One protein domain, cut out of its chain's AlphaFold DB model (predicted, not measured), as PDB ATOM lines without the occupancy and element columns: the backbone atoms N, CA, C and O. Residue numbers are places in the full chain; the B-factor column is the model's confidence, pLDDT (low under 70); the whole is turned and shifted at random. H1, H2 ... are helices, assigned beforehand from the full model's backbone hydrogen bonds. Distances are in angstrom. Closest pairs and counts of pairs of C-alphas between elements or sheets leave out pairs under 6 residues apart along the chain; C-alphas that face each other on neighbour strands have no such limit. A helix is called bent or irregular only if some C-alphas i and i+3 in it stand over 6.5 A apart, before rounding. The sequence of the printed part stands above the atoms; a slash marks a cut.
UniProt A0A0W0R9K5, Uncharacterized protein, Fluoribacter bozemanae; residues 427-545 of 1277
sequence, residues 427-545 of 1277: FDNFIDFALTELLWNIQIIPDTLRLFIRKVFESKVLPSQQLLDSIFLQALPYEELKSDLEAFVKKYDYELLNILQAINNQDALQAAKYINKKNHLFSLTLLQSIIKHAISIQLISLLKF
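Overview. This is residues 427 to 545 of the 1277 residues of an uncharacterized protein of Fluoribacter bozemanae (UniProt A0A0W0R9K5). Helix H3 is the core of a helical body: H1, H2, H4 and H7 pack round it, and H2, H3 and H4 make an up-and-down bundle of three. From the end of H4 the helices run on outward, H5 on H4, H6 folding back on H5, and H8 set steeply on H6 at the far end of the long axis. The printed part has 119 residues with eight named helices, H1 to H8 in order, and no named strand; the class is all helix. It is compact, with a radius of gyration of the C-alphas of 13.6 A and spans of 39 by 27 by 25 A.

Arrangement. The longest helix, H4, residues 479 to 492, is irregular, with C-alphas 480 and 483 7.5 A apart. It forms a hairpin with H3, residues 465 to 475; they touch, closest at the C-alphas of Ala 475 and Leu 481, 6.2 A. H2, residues 446 to 458, touches H4, closest at the C-alphas of Phe 457 and Phe 488, 6.7 A, and they run the same way at a shallow tilt of 18 degrees. H3, the hub, also touches H1, residues 429 to 441, at a steep tilt of 44 degrees, with the C-alphas of Thr 436 and Leu 467 closest at 4.9 A. H3 touches H7, residues 520 to 529, closest at the C-alphas of Leu 473 and Leu 526, 5.8 A. With residues 486 to 490 alone, H4 touches H5, residues 494 to 504; the C-alphas of Val 489 and Leu 497 are closest, at 5.4 A. H5 forms a hairpin with H6, residues 508 to 515, closest at the C-alphas of Ala 502 and Ala 511, 5.1 A. H6 touches H8, residues 535 to 542, closest at the C-alphas of Ala 508 and Leu 539, 5.6 A; the tilt of 68 degrees is steep, only just short of perpendicular. Every O i to N i+4 pair is within hydrogen-bond range in H2, H3, H5 and H7; in H1 it is 8 of 9, in H4 8 of 10, in H6 3 of 4 and in H8 2 of 4.

Along the chain. H4 measures 20.3 A from first to last C-alpha, H1 18.7 A, H2 18.0 A, H3 15.4 A and H5 15.2 A. H1 begins at C-alpha 429, (-47.541, -19.521, 21.776), and H8 ends at C-alpha 542, (-37.062, 13.233, 14.766).

Size, cuts and confidence. The two C-alphas farthest apart, those of Lys 460 and Ser 541, are 40.0 A apart. The printed part has no cut, and no link is long. No printed residue is under 70 in pLDDT.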
ATOM      1  N   PHE A 427     -52.730 -19.066  28.250       95.06
ATOM      2  CA  PHE A 427     -51.751 -18.246  27.529       95.06
ATOM      3  C   PHE A 427     -50.536 -19.082  27.112       95.06
ATOM      4  O   PHE A 427     -49.759 -19.517  27.959       95.06
ATOM      5  N   ASP A 428     -50.380 -19.273  25.807       93.94
ATOM      6  CA  ASP A 428     -49.304 -20.025  25.171       93.94
ATOM      7  C   ASP A 428     -48.908 -19.393  23.825       93.94
ATOM      8  O   ASP A 428     -49.425 -18.337  23.458       93.94
ATOM      9  N   ASN A 429     -48.032 -20.043  23.056       92.94
ATOM     10  CA  ASN A 429     -47.541 -19.521  21.776       92.94
ATOM     11  C   ASN A 429     -48.659 -19.263  20.745       92.94
ATOM     12  O   ASN A 429     -48.529 -18.371  19.906       92.94
ATOM     13  N   PHE A 430     -49.762 -20.021  20.776       93.81
ATOM     14  CA  PHE A 430     -50.886 -19.795  19.861       93.81
ATOM     15  C   PHE A 430     -51.704 -18.573  20.277       93.81
ATOM     16  O   PHE A 430     -52.070 -17.767  19.423       93.81
ATOM     17  N   ILE A 431     -51.993 -18.422  21.573       95.94
ATOM     18  CA  ILE A 431     -52.705 -17.239  22.068       95.94
ATOM     19  C   ILE A 431     -51.842 -15.981  21.950       95.94
ATOM     20  O   ILE A 431     -52.382 -14.921  21.646       95.94
ATOM     21  N   ASP A 432     -50.523 -16.096  22.099       96.50
ATOM     22  CA  ASP A 432     -49.582 -15.016  21.805       96.50
ATOM     23  C   ASP A 432     -49.705 -14.539  20.350       96.50
ATOM     24  O   ASP A 432     -49.954 -13.356  20.098       96.50
ATOM     25  N   PHE A 433     -49.653 -15.476  19.395       94.56
ATOM     26  CA  PHE A 433     -49.887 -15.195  17.979       94.56
ATOM     27  C   PHE A 433     -51.269 -14.570  17.738       94.56
ATOM     28  O   PHE A 433     -51.377 -13.547  17.066       94.56
ATOM     29  N   ALA A 434     -52.332 -15.150  18.305       95.56
ATOM     30  CA  ALA A 434     -53.697 -14.673  18.104       95.56
ATOM     31  C   ALA A 434     -53.904 -13.249  18.641       95.56
ATOM     32  O   ALA A 434     -54.538 -12.426  17.978       95.56
ATOM     33  N   LEU A 435     -53.356 -12.949  19.823       96.38
ATOM     34  CA  LEU A 435     -53.371 -11.606  20.396       96.38
ATOM     35  C   LEU A 435     -52.552 -10.637  19.549       96.38
ATOM     36  O   LEU A 435     -53.030  -9.542  19.280       96.38
ATOM     37  N   THR A 436     -51.369 -11.036  19.087       94.81
ATOM     38  CA  THR A 436     -50.531 -10.212  18.208       94.81
ATOM     39  C   THR A 436     -51.293  -9.834  16.935       94.81
ATOM     40  O   THR A 436     -51.444  -8.651  16.632       94.81
ATOM     41  N   GLU A 437     -51.859 -10.812  16.228       91.69
ATOM     42  CA  GLU A 437     -52.641 -10.576  15.007       91.69
ATOM     43  C   GLU A 437     -53.853  -9.667  15.251       91.69
ATOM     44  O   GLU A 437     -54.160  -8.807  14.425       91.69
ATOM     45  N   LEU A 438     -54.536  -9.828  16.387       93.88
ATOM     46  CA  LEU A 438     -55.674  -8.991  16.760       93.88
ATOM     47  C   LEU A 438     -55.244  -7.547  17.068       93.88
ATOM     48  O   LEU A 438     -55.797  -6.603  16.507       93.88
ATOM     49  N   LEU A 439     -54.250  -7.376  17.942       93.25
ATOM     50  CA  LEU A 439     -53.836  -6.089  18.504       93.25
ATOM     51  C   LEU A 439     -53.072  -5.202  17.511       93.25
ATOM     52  O   LEU A 439     -53.070  -3.986  17.674       93.25
ATOM     53  N   TRP A 440     -52.454  -5.753  16.465       89.75
ATOM     54  CA  TRP A 440     -51.867  -4.921  15.402       89.75
ATOM     55  C   TRP A 440     -52.908  -4.306  14.467       89.75
ATOM     56  O   TRP A 440     -52.649  -3.270  13.860       89.75
ATOM     57  N   ASN A 441     -54.072  -4.938  14.344       84.31
ATOM     58  CA  ASN A 441     -55.040  -4.617  13.301       84.31
ATOM     59  C   ASN A 441     -56.316  -3.954  13.832       84.31
ATOM     60  O   ASN A 441     -56.998  -3.252  13.087       84.31
ATOM     61  N   ILE A 442     -56.664  -4.183  15.100       87.12
ATOM     62  CA  ILE A 442     -57.915  -3.717  15.704       87.12
ATOM     63  C   ILE A 442     -57.624  -3.011  17.022       87.12
ATOM     64  O   ILE A 442     -56.909  -3.525  17.879       87.12
ATOM     65  N   GLN A 443     -58.234  -1.841  17.210       88.38
ATOM     66  CA  GLN A 443     -58.214  -1.139  18.487       88.38
ATOM     67  C   GLN A 443     -59.178  -1.796  19.485       88.38
ATOM     68  O   GLN A 443     -60.372  -1.926  19.204       88.38
ATOM     69  N   ILE A 444     -58.671  -2.201  20.652       91.75
ATOM     70  CA  ILE A 444     -59.448  -2.917  21.676       91.75
ATOM     71  C   ILE A 444     -59.839  -1.980  22.817       91.75
ATOM     72  O   ILE A 444     -59.036  -1.181  23.289       91.75
ATOM     73  N   ILE A 445     -61.082  -2.106  23.290       91.38
ATOM     74  CA  ILE A 445     -61.582  -1.305  24.411       91.38
ATOM     75  C   ILE A 445     -60.784  -1.570  25.705       91.38
ATOM     76  O   ILE A 445     -60.368  -2.711  25.943       91.38
ATOM     77  N   PRO A 446     -60.625  -0.562  26.580       93.38
ATOM     78  CA  PRO A 446     -59.722  -0.651  27.728       93.38
ATOM     79  C   PRO A 446     -59.979  -1.828  28.673       93.38
ATOM     80  O   PRO A 446     -59.039  -2.534  29.034       93.38
ATOM     81  N   ASP A 447     -61.240  -2.094  29.031       93.50
ATOM     82  CA  ASP A 447     -61.602  -3.186  29.948       93.50
ATOM     83  C   ASP A 447     -61.166  -4.555  29.419       93.50
ATOM     84  O   ASP A 447     -60.649  -5.392  30.160       93.50
ATOM     85  N   THR A 448     -61.338  -4.783  28.114       94.44
ATOM     86  CA  THR A 448     -60.930  -6.040  27.473       94.44
ATOM     87  C   THR A 448     -59.410  -6.124  27.374       94.44
ATOM     88  O   THR A 448     -58.830  -7.168  27.672       94.44
ATOM     89  N   LEU A 449     -58.745  -5.017  27.029       95.31
ATOM     90  CA  LEU A 449     -57.287  -4.964  26.970       95.31
ATOM     91  C   LEU A 449     -56.650  -5.212  28.347       95.31
ATOM     92  O   LEU A 449     -55.663  -5.938  28.437       95.31
ATOM     93  N   ARG A 450     -57.252  -4.708  29.434       95.50
ATOM     94  CA  ARG A 450     -56.824  -4.984  30.815       95.50
ATOM     95  C   ARG A 450     -56.841  -6.480  31.133       95.50
ATOM     96  O   ARG A 450     -55.915  -6.975  31.773       95.50
ATOM     97  N   LEU A 451     -57.858  -7.213  30.668       95.12
ATOM     98  CA  LEU A 451     -57.926  -8.670  30.833       95.12
ATOM     99  C   LEU A 451     -56.791  -9.379  30.084       95.12
ATOM    100  O   LEU A 451     -56.181 -10.295  30.637       95.12
ATOM    101  N   PHE A 452     -56.459  -8.939  28.868       96.00
ATOM    102  CA  PHE A 452     -55.328  -9.490  28.115       96.00
ATOM    103  C   PHE A 452     -53.987  -9.181  28.782       96.00
ATOM    104  O   PHE A 452     -53.191 -10.098  28.977       96.00
ATOM    105  N   ILE A 453     -53.766  -7.933  29.212       95.62
ATOM    106  CA  ILE A 453     -52.573  -7.534  29.973       95.62
ATOM    107  C   ILE A 453     -52.426  -8.426  31.202       95.62
ATOM    108  O   ILE A 453     -51.368  -9.012  31.407       95.62
ATOM    109  N   ARG A 454     -53.496  -8.582  31.990       94.81
ATOM    110  CA  ARG A 454     -53.497  -9.424  33.189       94.81
ATOM    111  C   ARG A 454     -53.168 -10.880  32.865       94.81
ATOM    112  O   ARG A 454     -52.304 -11.453  33.518       94.81
ATOM    113  N   LYS A 455     -53.795 -11.455  31.835       93.81
ATOM    114  CA  LYS A 455     -53.533 -12.828  31.383       93.81
ATOM    115  C   LYS A 455     -52.058 -13.051  31.039       93.81
ATOM    116  O   LYS A 455     -51.474 -14.039  31.473       93.81
ATOM    117  N   VAL A 456     -51.451 -12.133  30.289       95.31
ATOM    118  CA  VAL A 456     -50.026 -12.205  29.923       95.31
ATOM    119  C   VAL A 456     -49.131 -11.944  31.140       95.31
ATOM    120  O   VAL A 456     -48.078 -12.557  31.301       95.31
ATOM    121  N   PHE A 457     -49.534 -11.036  32.028       93.81
ATOM    122  CA  PHE A 457     -48.769 -10.675  33.218       93.81
ATOM    123  C   PHE A 457     -48.737 -11.793  34.271       93.81
ATOM    124  O   PHE A 457     -47.707 -11.978  34.920       93.81
ATOM    125  N   GLU A 458     -49.833 -12.535  34.435       91.38
ATOM    126  CA  GLU A 458     -49.961 -13.656  35.378       91.38
ATOM    127  C   GLU A 458     -49.386 -14.975  34.825       91.38
ATOM    128  O   GLU A 458     -49.140 -15.898  35.602       91.38
ATOM    129  N   SER A 459     -49.138 -15.076  33.513       90.56
ATOM    130  CA  SER A 459     -48.578 -16.288  32.907       90.56
ATOM    131  C   SER A 459     -47.094 -16.497  33.235       90.56
ATOM    132  O   SER A 459     -46.326 -15.551  33.437       90.56
ATOM    133  N   LYS A 460     -46.694 -17.774  33.257       88.06
ATOM    134  CA  LYS A 460     -45.294 -18.219  33.309       88.06
ATOM    135  C   LYS A 460     -44.654 -18.341  31.923       88.06
ATOM    136  O   LYS A 460     -43.429 -18.335  31.830       88.06
ATOM    137  N   VAL A 461     -45.467 -18.454  30.870       91.38
ATOM    138  CA  VAL A 461     -44.989 -18.472  29.484       91.38
ATOM    139  C   VAL A 461     -44.540 -17.061  29.116       91.38
ATOM    140  O   VAL A 461     -45.282 -16.097  29.318       91.38
ATOM    141  N   LEU A 462     -43.318 -16.931  28.600       91.81
ATOM    142  CA  LEU A 462     -42.780 -15.636  28.191       91.81
ATOM    143  C   LEU A 462     -43.477 -15.154  26.909       91.81
ATOM    144  O   LEU A 462     -43.499 -15.903  25.932       91.81
ATOM    145  N   PRO A 463     -44.020 -13.922  26.882       94.75
ATOM    146  CA  PRO A 463     -44.618 -13.368  25.674       94.75
ATOM    147  C   PRO A 463     -43.557 -13.059  24.613       94.75
ATOM    148  O   PRO A 463     -42.416 -12.704  24.927       94.75
ATOM    149  N   SER A 464     -43.951 -13.138  23.346       94.25
ATOM    150  CA  SER A 464     -43.128 -12.718  22.221       94.25
ATOM    151  C   SER A 464     -42.919 -11.200  22.224       94.25
ATOM    152  O   SER A 464     -43.755 -10.428  22.701       94.25
ATOM    153  N   GLN A 465     -41.816 -10.739  21.624       93.62
ATOM    154  CA  GLN A 465     -41.566  -9.300  21.484       93.62
ATOM    155  C   GLN A 465     -42.680  -8.596  20.692       93.62
ATOM    156  O   GLN A 465     -43.023  -7.457  20.995       93.62
ATOM    157  N   GLN A 466     -43.275  -9.273  19.702       93.88
ATOM    158  CA  GLN A 466     -44.357  -8.711  18.890       93.88
ATOM    159  C   GLN A 466     -45.633  -8.484  19.710       93.88
ATOM    160  O   GLN A 466     -46.311  -7.468  19.523       93.88
ATOM    161  N   LEU A 467     -45.940  -9.389  20.643       95.62
ATOM    162  CA  LEU A 467     -47.054  -9.210  21.564       95.62
ATOM    163  C   LEU A 467     -46.782  -8.074  22.556       95.62
ATOM    164  O   LEU A 467     -47.655  -7.234  22.768       95.62
ATOM    165  N   LEU A 468     -45.577  -8.016  23.131       95.75
ATOM    166  CA  LEU A 468     -45.182  -6.936  24.044       95.75
ATOM    167  C   LEU A 468     -45.323  -5.562  23.382       95.75
ATOM    168  O   LEU A 468     -45.940  -4.659  23.950       95.75
ATOM    169  N   ASP A 469     -44.798  -5.434  22.164       95.19
ATOM    170  CA  ASP A 469     -44.881  -4.221  21.363       95.19
ATOM    171  C   ASP A 469     -46.352  -3.852  21.058       95.19
ATOM    172  O   ASP A 469     -46.746  -2.703  21.251       95.19
ATOM    173  N   SER A 470     -47.198  -4.806  20.644       95.31
ATOM    174  CA  SER A 470     -48.611  -4.521  20.327       95.31
ATOM    175  C   SER A 470     -49.455  -4.149  21.554       95.31
ATOM    176  O   SER A 470     -50.224  -3.190  21.484       95.31
ATOM    177  N   ILE A 471     -49.278  -4.828  22.697       95.81
ATOM    178  CA  ILE A 471     -49.924  -4.458  23.970       95.81
ATOM    179  C   ILE A 471     -49.513  -3.046  24.376       95.81
ATOM    180  O   ILE A 471     -50.368  -2.244  24.755       95.81
ATOM    181  N   PHE A 472     -48.219  -2.729  24.268       95.75
ATOM    182  CA  PHE A 472     -47.709  -1.402  24.581       95.75
ATOM    183  C   PHE A 472     -48.394  -0.327  23.741       95.75
ATOM    184  O   PHE A 472     -48.963   0.614  24.289       95.75
ATOM    185  N   LEU A 473     -48.398  -0.497  22.418       94.75
ATOM    186  CA  LEU A 473     -48.978   0.462  21.480       94.75
ATOM    187  C   LEU A 473     -50.494   0.626  21.655       94.75
ATOM    188  O   LEU A 473     -51.000   1.736  21.500       94.75
ATOM    189  N   GLN A 474     -51.212  -0.450  21.986       93.62
ATOM    190  CA  GLN A 474     -52.663  -0.443  22.202       93.62
ATOM    191  C   GLN A 474     -53.071   0.188  23.532       93.62
ATOM    192  O   GLN A 474     -54.105   0.845  23.597       93.62
ATOM    193  N   ALA A 475     -52.281   0.001  24.591       93.94
ATOM    194  CA  ALA A 475     -52.581   0.553  25.912       93.94
ATOM    195  C   ALA A 475     -52.214   2.039  26.025       93.94
ATOM    196  O   ALA A 475     -52.865   2.781  26.757       93.94
ATOM    197  N   LEU A 476     -51.199   2.480  25.275       92.56
ATOM    198  CA  LEU A 476     -50.649   3.838  25.308       92.56
ATOM    199  C   LEU A 476     -51.677   4.988  25.171       92.56
ATOM    200  O   LEU A 476     -51.505   5.987  25.865       92.56
ATOM    201  N   PRO A 477     -52.743   4.895  24.344       90.62
ATOM    202  CA  PRO A 477     -53.752   5.951  24.215       90.62
ATOM    203  C   PRO A 477     -54.716   6.069  25.408       90.62
ATOM    204  O   PRO A 477     -55.506   7.016  25.452       90.62
ATOM    205  N   TYR A 478     -54.730   5.095  26.328       91.81
ATOM    206  CA  TYR A 478     -55.731   4.976  27.389       91.81
ATOM    207  C   TYR A 478     -55.152   5.349  28.757       91.81
ATOM    208  O   TYR A 478     -54.468   4.552  29.396       91.81
ATOM    209  N   GLU A 479     -55.492   6.541  29.256       89.44
ATOM    210  CA  GLU A 479     -54.966   7.040  30.540       89.44
ATOM    211  C   GLU A 479     -55.320   6.118  31.726       89.44
ATOM    212  O   GLU A 479     -54.523   5.935  32.642       89.44
ATOM    213  N   GLU A 480     -56.484   5.468  31.693       94.06
ATOM    214  CA  GLU A 480     -56.934   4.519  32.723       94.06
ATOM    215  C   GLU A 480     -56.134   3.204  32.784       94.06
ATOM    216  O   GLU A 480     -56.224   2.486  33.783       94.06
ATOM    217  N   LEU A 481     -55.350   2.882  31.748       94.19
ATOM    218  CA  LEU A 481     -54.460   1.712  31.708       94.19
ATOM    219  C   LEU A 481     -53.009   2.055  32.045       94.19
ATOM    220  O   LEU A 481     -52.150   1.174  32.030       94.19
ATOM    221  N   LYS A 482     -52.702   3.316  32.357       91.38
ATOM    222  CA  LYS A 482     -51.328   3.778  32.570       91.38
ATOM    223  C   LYS A 482     -50.597   3.009  33.667       91.38
ATOM    224  O   LYS A 482     -49.462   2.593  33.453       91.38
ATOM    225  N   SER A 483     -51.242   2.767  34.811       92.62
ATOM    226  CA  SER A 483     -50.635   1.996  35.904       92.62
ATOM    227  C   SER A 483     -50.364   0.541  35.513       92.62
ATOM    228  O   SER A 483     -49.318  -0.006  35.861       92.62
ATOM    229  N   ASP A 484     -51.287  -0.084  34.777       94.44
ATOM    230  CA  ASP A 484     -51.139  -1.457  34.294       94.44
ATOM    231  C   ASP A 484     -50.006  -1.546  33.277       94.44
ATOM    232  O   ASP A 484     -49.169  -2.441  33.364       94.44
ATOM    233  N   LEU A 485     -49.937  -0.580  32.356       94.44
ATOM    234  CA  LEU A 485     -48.900  -0.498  31.341       94.44
ATOM    235  C   LEU A 485     -47.515  -0.294  31.965       94.44
ATOM    236  O   LEU A 485     -46.587  -1.010  31.601       94.44
ATOM    237  N   GLU A 486     -47.375   0.625  32.927       94.50
ATOM    238  CA  GLU A 486     -46.121   0.854  33.658       94.50
ATOM    239  C   GLU A 486     -45.645  -0.411  34.385       94.50
ATOM    240  O   GLU A 486     -44.469  -0.776  34.290       94.50
ATOM    241  N   ALA A 487     -46.549  -1.109  35.081       94.50
ATOM    242  CA  ALA A 487     -46.232  -2.372  35.740       94.50
ATOM    243  C   ALA A 487     -45.834  -3.461  34.726       94.50
ATOM    244  O   ALA A 487     -44.871  -4.198  34.955       94.50
ATOM    245  N   PHE A 488     -46.543  -3.529  33.597       95.31
ATOM    246  CA  PHE A 488     -46.327  -4.508  32.537       95.31
ATOM    247  C   PHE A 488     -44.953  -4.353  31.875       95.31
ATOM    248  O   PHE A 488     -44.165  -5.300  31.869       95.31
ATOM    249  N   VAL A 489     -44.611  -3.156  31.383       95.00
ATOM    250  CA  VAL A 489     -43.314  -2.930  30.720       95.00
ATOM    251  C   VAL A 489     -42.145  -3.032  31.696       95.00
ATOM    252  O   VAL A 489     -41.094  -3.550  31.333       95.00
ATOM    253  N   LYS A 490     -42.328  -2.642  32.966       95.06
ATOM    254  CA  LYS A 490     -41.293  -2.798  34.002       95.06
ATOM    255  C   LYS A 490     -40.915  -4.263  34.243       95.06
ATOM    256  O   LYS A 490     -39.773  -4.527  34.617       95.06
ATOM    257  N   LYS A 491     -41.850  -5.201  34.045       93.88
ATOM    258  CA  LYS A 491     -41.594  -6.645  34.158       93.88
ATOM    259  C   LYS A 491     -40.849  -7.196  32.936       93.88
ATOM    260  O   LYS A 491     -39.975  -8.037  33.121       93.88
ATOM    261  N   TYR A 492     -41.204  -6.755  31.727       93.69
ATOM    262  CA  TYR A 492     -40.810  -7.443  30.492       93.69
ATOM    263  C   TYR A 492     -39.808  -6.697  29.594       93.69
ATOM    264  O   TYR A 492     -38.935  -7.350  29.031       93.69
ATOM    265  N   ASP A 493     -39.893  -5.369  29.439       93.62
ATOM    266  CA  ASP A 493     -39.093  -4.632  28.443       93.62
ATOM    267  C   ASP A 493     -38.693  -3.226  28.936       93.62
ATOM    268  O   ASP A 493     -39.496  -2.289  29.013       93.62
ATOM    269  N   TYR A 494     -37.400  -3.071  29.240       91.69
ATOM    270  CA  TYR A 494     -36.827  -1.815  29.724       91.69
ATOM    271  C   TYR A 494     -36.775  -0.721  28.642       91.69
ATOM    272  O   TYR A 494     -36.832   0.464  28.969       91.69
ATOM    273  N   GLU A 495     -36.675  -1.063  27.353       92.94
ATOM    274  CA  GLU A 495     -36.707  -0.064  26.278       92.94
ATOM    275  C   GLU A 495     -38.112   0.523  26.117       92.94
ATOM    276  O   GLU A 495     -38.245   1.746  26.035       92.94
ATOM    277  N   LEU A 496     -39.161  -0.307  26.171       94.88
ATOM    278  CA  LEU A 496     -40.552   0.169  26.169       94.88
ATOM    279  C   LEU A 496     -40.855   1.047  27.392       94.88
ATOM    280  O   LEU A 496     -41.514   2.080  27.257       94.88
ATOM    281  N   LEU A 497     -40.309   0.708  28.567       95.12
ATOM    282  CA  LEU A 497     -40.398   1.561  29.757       95.12
ATOM    283  C   LEU A 497     -39.760   2.942  29.527       95.12
ATOM    284  O   LEU A 497     -40.343   3.957  29.907       95.12
ATOM    285  N   ASN A 498     -38.589   3.002  28.885       94.75
ATOM    286  CA  ASN A 498     -37.938   4.276  28.568       94.75
ATOM    287  C   ASN A 498     -38.742   5.104  27.555       94.75
ATOM    288  O   ASN A 498     -38.817   6.325  27.698       94.75
ATOM    289  N   ILE A 499     -39.360   4.460  26.557       95.31
ATOM    290  CA  ILE A 499     -40.264   5.132  25.612       95.31
ATOM    291  C   ILE A 499     -41.459   5.725  26.369       95.31
ATOM    292  O   ILE A 499     -41.756   6.906  26.200       95.31
ATOM    293  N   LEU A 500     -42.100   4.948  27.251       95.12
ATOM    294  CA  LEU A 500     -43.229   5.407  28.066       95.12
ATOM    295  C   LEU A 500     -42.863   6.615  28.933       95.12
ATOM    296  O   LEU A 500     -43.580   7.613  28.950       95.12
ATOM    297  N   GLN A 501     -41.725   6.543  29.629       94.25
ATOM    298  CA  GLN A 501     -41.235   7.627  30.479       94.25
ATOM    299  C   GLN A 501     -40.928   8.889  29.671       94.25
ATOM    300  O   GLN A 501     -41.298   9.982  30.092       94.25
ATOM    301  N   ALA A 502     -40.300   8.755  28.501       94.25
ATOM    302  CA  ALA A 502     -40.023   9.890  27.627       94.25
ATOM    303  C   ALA A 502     -41.317  10.544  27.106       94.25
ATOM    304  O   ALA A 502     -41.425  11.769  27.119       94.25
ATOM    305  N   ILE A 503     -42.326   9.747  26.731       92.56
ATOM    306  CA  ILE A 503     -43.648  10.248  26.320       92.56
ATOM    307  C   ILE A 503     -44.345  10.977  27.476       92.56
ATOM    308  O   ILE A 503     -44.811  12.104  27.294       92.56
ATOM    309  N   ASN A 504     -44.364  10.381  28.673       91.12
ATOM    310  CA  ASN A 504     -44.948  10.989  29.873       91.12
ATOM    311  C   ASN A 504     -44.252  12.309  30.252       91.12
ATOM    312  O   ASN A 504     -44.919  13.260  30.655       91.12
ATOM    313  N   ASN A 505     -42.933  12.388  30.063       92.94
ATOM    314  CA  ASN A 505     -42.125  13.577  30.340       92.94
ATOM    315  C   ASN A 505     -42.116  14.609  29.194       92.94
ATOM    316  O   ASN A 505     -41.455  15.636  29.325       92.94
ATOM    317  N   GLN A 506     -42.827  14.360  28.083       93.25
ATOM    318  CA  GLN A 506     -42.810  15.195  26.869       93.25
ATOM    319  C   GLN A 506     -41.400  15.377  26.253       93.25
ATOM    320  O   GLN A 506     -41.122  16.389  25.613       93.25
ATOM    321  N   ASP A 507     -40.505  14.397  26.417       95.12
ATOM    322  CA  ASP A 507     -39.136  14.418  25.880       95.12
ATOM    323  C   ASP A 507     -39.060  13.674  24.536       95.12
ATOM    324  O   ASP A 507     -38.768  12.475  24.458       95.12
ATOM    325  N   ALA A 508     -39.350  14.393  23.446       94.50
ATOM    326  CA  ALA A 508     -39.388  13.820  22.100       94.50
ATOM    327  C   ALA A 508     -38.021  13.311  21.616       94.50
ATOM    328  O   ALA A 508     -37.964  12.329  20.874       94.50
ATOM    329  N   LEU A 509     -36.921  13.946  22.036       95.38
ATOM    330  CA  LEU A 509     -35.568  13.552  21.636       95.38
ATOM    331  C   LEU A 509     -35.201  12.203  22.251       95.38
ATOM    332  O   LEU A 509     -34.717  11.304  21.555       95.38
ATOM    333  N   GLN A 510     -35.476  12.047  23.546       94.62
ATOM    334  CA  GLN A 510     -35.244  10.793  24.243       94.62
ATOM    335  C   GLN A 510     -36.172   9.689  23.728       94.62
ATOM    336  O   GLN A 510     -35.706   8.572  23.507       94.62
ATOM    337  N   ALA A 511     -37.448   9.984  23.464       94.44
ATOM    338  CA  ALA A 511     -38.368   9.019  22.864       94.44
ATOM    339  C   ALA A 511     -37.870   8.556  21.480       94.44
ATOM    340  O   ALA A 511     -37.734   7.355  21.242       94.44
ATOM    341  N   ALA A 512     -37.498   9.489  20.594       95.38
ATOM    342  CA  ALA A 512     -36.996   9.177  19.254       95.38
ATOM    343  C   ALA A 512     -35.725   8.311  19.275       95.38
ATOM    344  O   ALA A 512     -35.549   7.460  18.403       95.38
ATOM    345  N   LYS A 513     -34.849   8.475  20.279       95.44
ATOM    346  CA  LYS A 513     -33.637   7.653  20.448       95.44
ATOM    347  C   LYS A 513     -33.945   6.158  20.584       95.44
ATOM    348  O   LYS A 513     -33.171   5.344  20.083       95.44
ATOM    349  N   TYR A 514     -35.026   5.801  21.277       94.81
ATOM    350  CA  TYR A 514     -35.439   4.406  21.449       94.81
ATOM    351  C   TYR A 514     -36.348   3.940  20.311       94.81
ATOM    352  O   TYR A 514     -36.149   2.845  19.795       94.81
ATOM    353  N   ILE A 515     -37.281   4.784  19.854       93.62
ATOM    354  CA  ILE A 515     -38.215   4.431  18.773       93.62
ATOM    355  C   ILE A 515     -37.465   4.136  17.465       93.62
ATOM    356  O   ILE A 515     -37.751   3.135  16.824       93.62
ATOM    357  N   ASN A 516     -36.436   4.917  17.113       92.56
ATOM    358  CA  ASN A 516     -35.637   4.696  15.895       92.56
ATOM    359  C   ASN A 516     -34.827   3.380  15.893       92.56
ATOM    360  O   ASN A 516     -34.210   3.057  14.883       92.56
ATOM    361  N   LYS A 517     -34.772   2.646  17.013       91.38
ATOM    362  CA  LYS A 517     -34.182   1.297  17.073       91.38
ATOM    363  C   LYS A 517     -35.209   0.186  16.837       91.38
ATOM    364  O   LYS A 517     -34.818  -0.959  16.632       91.38
ATOM    365  N   LYS A 518     -36.503   0.504  16.927       91.69
ATOM    366  CA  LYS A 518     -37.609  -0.420  16.662       91.69
ATOM    367  C   LYS A 518     -37.897  -0.452  15.157       91.69
ATOM    368  O   LYS A 518     -37.398   0.372  14.394       91.69
ATOM    369  N   ASN A 519     -38.699  -1.421  14.719       89.75
ATOM    370  CA  ASN A 519     -39.076  -1.531  13.310       89.75
ATOM    371  C   ASN A 519     -40.021  -0.388  12.870       89.75
ATOM    372  O   ASN A 519     -40.617   0.326  13.685       89.75
ATOM    373  N   HIS A 520     -40.161  -0.213  11.556       89.56
ATOM    374  CA  HIS A 520     -40.976   0.857  10.977       89.56
ATOM    375  C   HIS A 520     -42.459   0.736  11.344       89.56
ATOM    376  O   HIS A 520     -43.079   1.745  11.681       89.56
ATOM    377  N   LEU A 521     -43.006  -0.485  11.367       88.69
ATOM    378  CA  LEU A 521     -44.400  -0.735  11.742       88.69
ATOM    379  C   LEU A 521     -44.698  -0.252  13.170       88.69
ATOM    380  O   LEU A 521     -45.672   0.462  13.386       88.69
ATOM    381  N   PHE A 522     -43.818  -0.555  14.128       93.00
ATOM    382  CA  PHE A 522     -43.906  -0.067  15.505       93.00
ATOM    383  C   PHE A 522     -43.936   1.460  15.552       93.00
ATOM    384  O   PHE A 522     -44.792   2.047  16.207       93.00
ATOM    385  N   SER A 523     -43.021   2.104  14.829       93.25
ATOM    386  CA  SER A 523     -42.895   3.563  14.814       93.25
ATOM    387  C   SER A 523     -44.136   4.251  14.231       93.25
ATOM    388  O   SER A 523     -44.607   5.247  14.784       93.25
ATOM    389  N   LEU A 524     -44.703   3.709  13.145       90.62
ATOM    390  CA  LEU A 524     -45.928   4.228  12.525       90.62
ATOM    391  C   LEU A 524     -47.145   4.043  13.433       90.62
ATOM    392  O   LEU A 524     -47.902   4.992  13.641       90.62
ATOM    393  N   THR A 525     -47.321   2.847  13.997       90.38
ATOM    394  CA  THR A 525     -48.438   2.554  14.901       90.38
ATOM    395  C   THR A 525     -48.334   3.373  16.183       90.38
ATOM    396  O   THR A 525     -49.343   3.889  16.650       90.38
ATOM    397  N   LEU A 526     -47.123   3.613  16.699       93.62
ATOM    398  CA  LEU A 526     -46.909   4.493  17.847       93.62
ATOM    399  C   LEU A 526     -47.427   5.900  17.571       93.62
ATOM    400  O   LEU A 526     -48.203   6.418  18.369       93.62
ATOM    401  N   LEU A 527     -47.057   6.507  16.437       92.25
ATOM    402  CA  LEU A 527     -47.554   7.836  16.065       92.25
ATOM    403  C   LEU A 527     -49.083   7.888  15.989       92.25
ATOM    404  O   LEU A 527     -49.671   8.900  16.366       92.25
ATOM    405  N   GLN A 528     -49.726   6.812  15.530       87.69
ATOM    406  CA  GLN A 528     -51.186   6.712  15.509       87.69
ATOM    407  C   GLN A 528     -51.768   6.613  16.925       87.69
ATOM    408  O   GLN A 528     -52.718   7.327  17.242       87.69
ATOM    409  N   SER A 529     -51.171   5.798  17.796       89.69
ATOM    410  CA  SER A 529     -51.591   5.638  19.191       89.69
ATOM    411  C   SER A 529     -51.477   6.938  19.989       89.69
ATOM    412  O   SER A 529     -52.391   7.300  20.729       89.69
ATOM    413  N   ILE A 530     -50.388   7.687  19.805       91.19
ATOM    414  CA  ILE A 530     -50.157   8.956  20.506       91.19
ATOM    415  C   ILE A 530     -50.532  10.184  19.683       91.19
ATOM    416  O   ILE A 530     -50.098  11.288  20.011       91.19
ATOM    417  N   ILE A 531     -51.357  10.028  18.646       90.62
ATOM    418  CA  ILE A 531     -51.746  11.128  17.754       90.62
ATOM    419  C   ILE A 531     -52.300  12.331  18.530       90.62
ATOM    420  O   ILE A 531     -52.094  13.472  18.134       90.62
ATOM    421  N   LYS A 532     -52.942  12.081  19.681       89.19
ATOM    422  CA  LYS A 532     -53.517  13.115  20.550       89.19
ATOM    423  C   LYS A 532     -52.505  13.834  21.444       89.19
ATOM    424  O   LYS A 532     -52.800  14.912  21.953       89.19
ATOM    425  N   HIS A 533     -51.322  13.261  21.650       89.50
ATOM    426  CA  HIS A 533     -50.307  13.810  22.543       89.50
ATOM    427  C   HIS A 533     -49.506  14.904  21.832       89.50
ATOM    428  O   HIS A 533     -49.089  14.724  20.688       89.50
ATOM    429  N   ALA A 534     -49.219  16.010  22.524       88.62
ATOM    430  CA  ALA A 534     -48.462  17.136  21.964       88.62
ATOM    431  C   ALA A 534     -47.053  16.736  21.472       88.62
ATOM    432  O   ALA A 534     -46.597  17.225  20.438       88.62
ATOM    433  N   ILE A 535     -46.402  15.783  22.154       92.81
ATOM    434  CA  ILE A 535     -45.093  15.224  21.772       92.81
ATOM    435  C   ILE A 535     -45.056  14.661  20.338       92.81
ATOM    436  O   ILE A 535     -43.997  14.662  19.707       92.81
ATOM    437  N   SER A 536     -46.194  14.217  19.787       93.94
ATOM    438  CA  SER A 536     -46.260  13.632  18.438       93.94
ATOM    439  C   SER A 536     -45.815  14.609  17.339       93.94
ATOM    440  O   SER A 536     -45.143  14.182  16.401       93.94
ATOM    441  N   ILE A 537     -46.075  15.918  17.489       93.19
ATOM    442  CA  ILE A 537     -45.634  16.964  16.545       93.19
ATOM    443  C   ILE A 537     -44.104  17.050  16.490       93.19
ATOM    444  O   ILE A 537     -43.515  17.219  15.427       93.19
ATOM    445  N   GLN A 538     -43.431  16.916  17.634       93.38
ATOM    446  CA  GLN A 538     -41.969  16.930  17.671       93.38
ATOM    447  C   GLN A 538     -41.402  15.614  17.126       93.38
ATOM    448  O   GLN A 538     -40.454  15.623  16.341       93.38
ATOM    449  N   LEU A 539     -42.019  14.479  17.472       94.12
ATOM    450  CA  LEU A 539     -41.570  13.154  17.040       94.12
ATOM    451  C   LEU A 539     -41.560  12.983  15.519       94.12
ATOM    452  O   LEU A 539     -40.591  12.444  14.989       94.12
ATOM    453  N   ILE A 540     -42.558  13.495  14.793       93.88
ATOM    454  CA  ILE A 540     -42.589  13.386  13.321       93.88
ATOM    455  C   ILE A 540     -41.385  14.047  12.621       93.88
ATOM    456  O   ILE A 540     -41.097  13.720  11.469       93.88
ATOM    457  N   SER A 541     -40.664  14.946  13.298       91.12
ATOM    458  CA  SER A 541     -39.430  15.565  12.788       91.12
ATOM    459  C   SER A 541     -38.147  14.811  13.172       91.12
ATOM    460  O   SER A 541     -37.107  15.015  12.551       91.12
ATOM    461  N   LEU A 542     -38.213  13.929  14.175       94.88
ATOM    462  CA  LEU A 542     -37.062  13.233  14.766       94.88
ATOM    463  C   LEU A 542     -36.972  11.752  14.368       94.88
ATOM    464  O   LEU A 542     -35.901  11.143  14.478       94.88
ATOM    465  N   LEU A 543     -38.090  11.158  13.947       93.56
ATOM    466  CA  LEU A 543     -38.136   9.766  13.514       93.56
ATOM    467  C   LEU A 543     -37.510   9.582  12.128       93.56
ATOM    468  O   LEU A 543     -37.673  10.415  11.235       93.56
ATOM    469  N   LYS A 544     -36.788   8.471  11.967       90.31
ATOM    470  CA  LYS A 544     -36.052   8.106  10.755       90.31
ATOM    471  C   LYS A 544     -36.673   6.863  10.126       90.31
ATOM    472  O   LYS A 544     -36.941   5.888  10.820       90.31
ATOM    473  N   PHE A 545     -36.866   6.908   8.814       90.00
ATOM    474  CA  PHE A 545     -37.429   5.816   8.022       90.00
ATOM    475  C   PHE A 545     -36.550   5.555   6.799       90.00
ATOM    476  O   PHE A 545     -35.922   6.480   6.281       90.00
TER     477      PHE A 545